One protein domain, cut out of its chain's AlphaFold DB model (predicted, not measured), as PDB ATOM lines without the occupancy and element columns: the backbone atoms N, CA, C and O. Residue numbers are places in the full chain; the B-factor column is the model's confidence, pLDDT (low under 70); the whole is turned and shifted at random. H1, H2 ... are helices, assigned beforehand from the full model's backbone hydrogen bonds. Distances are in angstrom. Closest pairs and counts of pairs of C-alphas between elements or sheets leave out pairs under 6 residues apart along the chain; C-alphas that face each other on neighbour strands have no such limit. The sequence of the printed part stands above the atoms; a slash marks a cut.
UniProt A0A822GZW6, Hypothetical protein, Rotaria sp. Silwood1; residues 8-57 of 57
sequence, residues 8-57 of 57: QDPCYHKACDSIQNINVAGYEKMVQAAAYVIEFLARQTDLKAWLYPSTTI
ATOM      1  N   GLN A   8     -11.962 -28.499 -13.120       89.88
ATOM      2  CA  GLN A   8     -13.216 -27.835 -13.453       89.88
ATOM      3  C   GLN A   8     -14.411 -28.588 -12.869       89.88
ATOM      4  O   GLN A   8     -14.359 -29.798 -12.631       89.88
ATOM      5  N   ASP A   9     -15.514 -27.867 -12.686       93.00
ATOM      6  CA  ASP A   9     -16.806 -28.468 -12.369       93.00
ATOM      7  C   ASP A   9     -17.222 -29.434 -13.502       93.00
ATOM      8  O   ASP A   9     -17.171 -29.050 -14.675       93.00
ATOM      9  N   PRO A  10     -17.665 -30.672 -13.209       92.12
ATOM     10  CA  PRO A  10     -18.206 -31.585 -14.218       92.12
ATOM     11  C   PRO A  10     -19.348 -31.010 -15.070       92.12
ATOM     12  O   PRO A  10     -19.584 -31.519 -16.172       92.12
ATOM     13  N   CYS A  11     -20.055 -29.994 -14.572       94.69
ATOM     14  CA  CYS A  11     -21.114 -29.272 -15.269       94.69
ATOM     15  C   CYS A  11     -20.626 -28.134 -16.167       94.69
ATOM     16  O   CYS A  11     -21.445 -27.605 -16.911       94.69
ATOM     17  N   TYR A  12     -19.336 -27.785 -16.157       94.56
ATOM     18  CA  TYR A  12     -18.788 -26.716 -16.994       94.56
ATOM     19  C   TYR A  12     -19.182 -26.892 -18.469       94.56
ATOM     20  O   TYR A  12     -18.966 -27.959 -19.053       94.56
ATOM     21  N   HIS A  13     -19.778 -25.848 -19.059       96.19
ATOM     22  CA  HIS A  13     -20.282 -25.831 -20.442       96.19
ATOM     23  C   HIS A  13     -21.317 -26.931 -20.766       96.19
ATOM     24  O   HIS A  13     -21.430 -27.382 -21.909       96.19
ATOM     25  N   LYS A  14     -22.101 -27.370 -19.777       96.06
ATOM     26  CA  LYS A  14     -23.220 -28.311 -19.958       96.06
ATOM     27  C   LYS A  14     -24.532 -27.688 -19.494       96.06
ATOM     28  O   LYS A  14     -24.549 -26.685 -18.797       96.06
ATOM     29  N   ALA A  15     -25.650 -28.340 -19.814       97.44
ATOM     30  CA  ALA A  15     -26.983 -27.883 -19.409       97.44
ATOM     31  C   ALA A  15     -27.177 -27.764 -17.882       97.44
ATOM     32  O   ALA A  15     -28.056 -27.035 -17.437       97.44
ATOM     33  N   CYS A  16     -26.372 -28.471 -17.078       94.94
ATOM     34  CA  CYS A  16     -26.410 -28.361 -15.619       94.94
ATOM     35  C   CYS A  16     -25.623 -27.163 -15.054       94.94
ATOM     36  O   CYS A  16     -25.691 -26.936 -13.846       94.94
ATOM     37  N   ASP A  17     -24.927 -26.379 -15.889       96.31
ATOM     38  CA  ASP A  17     -24.274 -25.120 -15.505       96.31
ATOM     39  C   ASP A  17     -25.317 -24.022 -15.251       96.31
ATOM     40  O   ASP A  17     -25.671 -23.216 -16.110       96.31
ATOM     41  N   SER A  18     -25.912 -24.073 -14.068       96.12
ATOM     42  CA  SER A  18     -27.039 -23.242 -13.659       96.12
ATOM     43  C   SER A  18     -26.899 -22.863 -12.190       96.12
ATOM     44  O   SER A  18     -26.108 -23.459 -11.453       96.12
ATOM     45  N   ILE A  19     -27.707 -21.908 -11.722       95.88
ATOM     46  CA  ILE A  19     -27.682 -21.485 -10.312       95.88
ATOM     47  C   ILE A  19     -28.015 -22.631  -9.346       95.88
ATOM     48  O   ILE A  19     -27.588 -22.617  -8.194       95.88
ATOM     49  N   GLN A  20     -28.739 -23.651  -9.815       96.06
ATOM     50  CA  GLN A  20     -29.060 -24.848  -9.042       96.06
ATOM     51  C   GLN A  20     -27.816 -25.707  -8.760       96.06
ATOM     52  O   GLN A  20     -27.818 -26.473  -7.801       96.06
ATOM     53  N   ASN A  21     -26.745 -25.559  -9.546       95.38
ATOM     54  CA  ASN A  21     -25.464 -26.230  -9.340       95.38
ATOM     55  C   ASN A  21     -24.472 -25.367  -8.534       95.38
ATOM     56  O   ASN A  21     -23.272 -25.596  -8.596       95.38
ATOM     57  N   ILE A  22     -24.891 -24.374  -7.747       93.50
ATOM     58  CA  ILE A  22     -23.966 -23.604  -6.891       93.50
ATOM     59  C   ILE A  22     -23.780 -24.303  -5.535       93.50
ATOM     60  O   ILE A  22     -24.738 -24.727  -4.900       93.50
ATOM     61  N   ASN A  23     -22.530 -24.409  -5.060       92.62
ATOM     62  CA  ASN A  23     -22.268 -24.775  -3.664       92.62
ATOM     63  C   ASN A  23     -22.282 -23.480  -2.843       92.62
ATOM     64  O   ASN A  23     -21.307 -22.732  -2.863       92.62
ATOM     65  N   VAL A  24     -23.396 -23.211  -2.162       94.44
ATOM     66  CA  VAL A  24     -23.626 -21.939  -1.457       94.44
ATOM     67  C   VAL A  24     -22.587 -21.698  -0.359       94.44
ATOM     68  O   VAL A  24     -22.033 -20.607  -0.281       94.44
ATOM     69  N   ALA A  25     -22.236 -22.724   0.422       94.19
ATOM     70  CA  ALA A  25     -21.231 -22.593   1.478       94.19
ATOM     71  C   ALA A  25     -19.842 -22.247   0.914       94.19
ATOM     72  O   ALA A  25     -19.147 -21.381   1.442       94.19
ATOM     73  N   GLY A  26     -19.440 -22.895  -0.186       92.44
ATOM     74  CA  GLY A  26     -18.194 -22.570  -0.883       92.44
ATOM     75  C   GLY A  26     -18.208 -21.153  -1.457       92.44
ATOM     76  O   GLY A  26     -17.244 -20.408  -1.291       92.44
ATOM     77  N   TYR A  27     -19.325 -20.755  -2.069       93.50
ATOM     78  CA  TYR A  27     -19.518 -19.412  -2.611       93.50
ATOM     79  C   TYR A  27     -19.367 -18.328  -1.533       93.50
ATOM     80  O   TYR A  27     -18.584 -17.398  -1.708       93.50
ATOM     81  N   GLU A  28     -20.031 -18.478  -0.387       97.06
ATOM     82  CA  GLU A  28     -19.938 -17.526   0.725       97.06
ATOM     83  C   GLU A  28     -18.503 -17.362   1.238       97.06
ATOM     84  O   GLU A  28     -18.047 -16.238   1.461       97.06
ATOM     85  N   LYS A  29     -17.758 -18.466   1.379       96.75
ATOM     86  CA  LYS A  29     -16.352 -18.416   1.803       96.75
ATOM     87  C   LYS A  29     -15.470 -17.689   0.797       96.75
ATOM     88  O   LYS A  29     -14.639 -16.880   1.205       96.75
ATOM     89  N   MET A  30     -15.675 -17.923  -0.496       95.44
ATOM     90  CA  MET A  30     -14.922 -17.235  -1.546       95.44
ATOM     91  C   MET A  30     -15.229 -15.736  -1.582       95.44
ATOM     92  O   MET A  30     -14.304 -14.935  -1.697       95.44
ATOM     93  N   VAL A  31     -16.494 -15.343  -1.413       98.00
ATOM     94  CA  VAL A  31     -16.892 -13.927  -1.330       98.00
ATOM     95  C   VAL A  31     -16.242 -13.244  -0.125       98.00
ATOM     96  O   VAL A  31     -15.673 -12.163  -0.270       98.00
ATOM     97  N   GLN A  32     -16.267 -13.880   1.050       98.56
ATOM     98  CA  GLN A  32     -15.617 -13.355   2.258       98.56
ATOM     99  C   GLN A  32     -14.105 -13.190   2.067       98.56
ATOM    100  O   GLN A  32     -13.551 -12.148   2.417       98.56
ATOM    101  N   ALA A  33     -13.441 -14.190   1.484       98.44
ATOM    102  CA  ALA A  33     -12.007 -14.139   1.215       98.44
ATOM    103  C   ALA A  33     -11.651 -13.022   0.222       98.44
ATOM    104  O   ALA A  33     -10.719 -12.257   0.469       98.44
ATOM    105  N   ALA A  34     -12.414 -12.884  -0.867       98.56
ATOM    106  CA  ALA A  34     -12.209 -11.828  -1.854       98.56
ATOM    107  C   ALA A  34     -12.381 -10.434  -1.233       98.56
ATOM    108  O   ALA A  34     -11.511  -9.580  -1.394       98.56
ATOM    109  N   ALA A  35     -13.459 -10.224  -0.469       98.62
ATOM    110  CA  ALA A  35     -13.709  -8.965   0.227       98.62
ATOM    111  C   ALA A  35     -12.576  -8.621   1.207       98.62
ATOM    112  O   ALA A  35     -12.093  -7.490   1.213       98.62
ATOM    113  N   TYR A  36     -12.113  -9.603   1.986       98.56
ATOM    114  CA  TYR A  36     -10.995  -9.418   2.907       98.56
ATOM    115  C   TYR A  36      -9.717  -8.989   2.182       98.56
ATOM    116  O   TYR A  36      -9.094  -8.015   2.589       98.56
ATOM    117  N   VAL A  37      -9.325  -9.684   1.108       98.31
ATOM    118  CA  VAL A  37      -8.082  -9.372   0.383       98.31
ATOM    119  C   VAL A  37      -8.148  -7.987  -0.254       98.31
ATOM    120  O   VAL A  37      -7.184  -7.234  -0.151       98.31
ATOM    121  N   ILE A  38      -9.282  -7.627  -0.865       98.19
ATOM    122  CA  ILE A  38      -9.482  -6.292  -1.446       98.19
ATOM    123  C   ILE A  38      -9.311  -5.218  -0.369       98.19
ATOM    124  O   ILE A  38      -8.519  -4.297  -0.547       98.19
ATOM    125  N   GLU A  39     -10.007  -5.357   0.758       98.50
ATOM    126  CA  GLU A  39      -9.954  -4.389   1.855       98.50
ATOM    127  C   GLU A  39      -8.554  -4.305   2.478       98.50
ATOM    128  O   GLU A  39      -8.023  -3.217   2.711       98.50
ATOM    129  N   PHE A  40      -7.924  -5.454   2.723       98.06
ATOM    130  CA  PHE A  40      -6.589  -5.536   3.304       98.06
ATOM    131  C   PHE A  40      -5.543  -4.848   2.420       98.06
ATOM    132  O   PHE A  40      -4.702  -4.105   2.932       98.06
ATOM    133  N   LEU A  41      -5.596  -5.069   1.103       97.69
ATOM    134  CA  LEU A  41      -4.677  -4.447   0.151       97.69
ATOM    135  C   LEU A  41      -4.970  -2.954  -0.033       97.69
ATOM    136  O   LEU A  41      -4.038  -2.155  -0.066       97.69
ATOM    137  N   ALA A  42      -6.242  -2.557  -0.086       97.56
ATOM    138  CA  ALA A  42      -6.636  -1.152  -0.200       97.56
ATOM    139  C   ALA A  42      -6.175  -0.305   0.998       97.56
ATOM    140  O   ALA A  42      -5.944   0.895   0.857       97.56
ATOM    141  N   ARG A  43      -6.020  -0.923   2.174       97.81
ATOM    142  CA  ARG A  43      -5.548  -0.268   3.403       97.81
ATOM    143  C   ARG A  43      -4.030  -0.220   3.559       97.81
ATOM    144  O   ARG A  43      -3.563   0.346   4.547       97.81
ATOM    145  N   GLN A  44      -3.255  -0.801   2.644       97.62
ATOM    146  CA  GLN A  44      -1.796  -0.709   2.720       97.62
ATOM    147  C   GLN A  44      -1.351   0.744   2.549       97.62
ATOM    148  O   GLN A  44      -1.755   1.423   1.608       97.62
ATOM    149  N   THR A  45      -0.487   1.213   3.452       97.12
ATOM    150  CA  THR A  45       0.090   2.566   3.390       97.12
ATOM    151  C   THR A  45       0.949   2.758   2.144       97.12
ATOM    152  O   THR A  45       0.935   3.829   1.547       97.12
ATOM    153  N   ASP A  46       1.660   1.706   1.737       95.25
ATOM    154  CA  ASP A  46       2.380   1.622   0.471       95.25
ATOM    155  C   ASP A  46       2.118   0.256  -0.173       95.25
ATOM    156  O   ASP A  46       2.840  -0.725   0.032       95.25
ATOM    157  N   LEU A  47       1.036   0.191  -0.954       95.38
ATOM    158  CA  LEU A  47       0.650  -1.020  -1.675       95.38
ATOM    159  C   LEU A  47       1.748  -1.494  -2.637       95.38
ATOM    160  O   LEU A  47       1.924  -2.697  -2.823       95.38
ATOM    161  N   LYS A  48       2.502  -0.575  -3.251       94.38
ATOM    162  CA  LYS A  48       3.526  -0.929  -4.237       94.38
ATOM    163  C   LYS A  48       4.721  -1.593  -3.561       94.38
ATOM    164  O   LYS A  48       5.175  -2.626  -4.046       94.38
ATOM    165  N   ALA A  49       5.186  -1.049  -2.439       94.38
ATOM    166  CA  ALA A  49       6.238  -1.673  -1.645       94.38
ATOM    167  C   ALA A  49       5.799  -3.036  -1.089       94.38
ATOM    168  O   ALA A  49       6.588  -3.975  -1.098       94.38
ATOM    169  N   TRP A  50       4.537  -3.179  -0.665       93.94
ATOM    170  CA  TRP A  50       4.003  -4.465  -0.201       93.94
ATOM    171  C   TRP A  50       3.967  -5.525  -1.314       93.94
ATOM    172  O   TRP A  50       4.357  -6.667  -1.086       93.94
ATOM    173  N   LEU A  51       3.527  -5.152  -2.523       93.81
ATOM    174  CA  LEU A  51       3.477  -6.057  -3.681       93.81
ATOM    175  C   LEU A  51       4.873  -6.426  -4.200       93.81
ATOM    176  O   LEU A  51       5.068  -7.530  -4.707       93.81
ATOM    177  N   TYR A  52       5.832  -5.505  -4.088       93.88
ATOM    178  CA  TYR A  52       7.162  -5.623  -4.682       93.88
ATOM    179  C   TYR A  52       8.278  -5.244  -3.689       93.88
ATOM    180  O   TYR A  52       9.044  -4.311  -3.938       93.88
ATOM    181  N   PRO A  53       8.430  -5.974  -2.569       87.12
ATOM    182  CA  PRO A  53       9.321  -5.584  -1.470       87.12
ATOM    183  C   PRO A  53      10.816  -5.656  -1.810       87.12
ATOM    184  O   PRO A  53      11.651  -5.201  -1.032       87.12
ATOM    185  N   SER A  54      11.179  -6.242  -2.953       83.44
ATOM    186  CA  SER A  54      12.570  -6.448  -3.382       83.44
ATOM    187  C   SER A  54      12.929  -5.697  -4.665       83.44
ATOM    188  O   SER A  54      14.001  -5.921  -5.225       83.44
ATOM    189  N   THR A  55      12.047  -4.829  -5.164       69.88
ATOM    190  CA  THR A  55      12.331  -4.023  -6.353       69.88
ATOM    191  C   THR A  55      12.937  -2.693  -5.924       69.88
ATOM    192  O   THR A  55      12.228  -1.793  -5.481       69.88
ATOM    193  N   THR A  56      14.255  -2.558  -6.062       60.94
ATOM    194  CA  THR A  56      14.919  -1.250  -6.040       60.94
ATOM    195  C   THR A  56      14.429  -0.474  -7.263       60.94
ATOM    196  O   THR A  56      14.676  -0.908  -8.389       60.94
ATOM    197  N   ILE A  57      13.664   0.601  -7.052       61.03
ATOM    198  CA  ILE A  57      13.312   1.555  -8.119       61.03
ATOM    199  C   ILE A  57      14.538   2.411  -8.425       61.03
ATOM    200  O   ILE A  57      15.190   2.846  -7.449       61.03
TER     201      ILE A  57
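What this domain is: This is residues 8 to 57 of the 57 residues of the protein "Hypothetical protein" of Rotaria sp. Silwood1 (UniProt A0A822GZW6). One long helix, H1, makes the shaft of an extended model, with a coiled stretch of loop, residues 8 to 23, at its first end and the short helix H2 with a tail, residues 52 to 57, at the other. Both end parts turn to the same side of the shaft, as in a wide, shallow U. The printed part has 50 residues with two named helices, H1 then H2, and no named strand; the class is all helix, though just 24 residues are in named elements. The radius of gyration of the C-alphas is 17.8 A, and the spans are 51 by 19 by 10 A.

How they stand to each other: H1, residues 24 to 42, and H2, residues 47 to 51, are close but not clearly touching; their closest C-alphas, of Leu 41 and Leu 47, are 6.6 A apart. Their centres are 20.1 A apart. In both helices every O i to N i+4 pair is within hydrogen-bond range. Residues 22 to 40, of which 24 to 40 belong to H1, stand free.

Where its parts are: H1 runs 26.9 A from C-alpha 24 at (-23.626, -21.939, -1.457) to C-alpha 42 at (-6.636, -1.152, -0.200). H2 ends at C-alpha 51, (3.477, -6.057, -3.681).

The domain as a whole: The C-alphas farthest apart, of Ala 15 and Thr 56, are 51.4 A apart. The printed part has no cut, and the link from H1 to H2 is tight. Confidence is under 70 at residues 55 to 57.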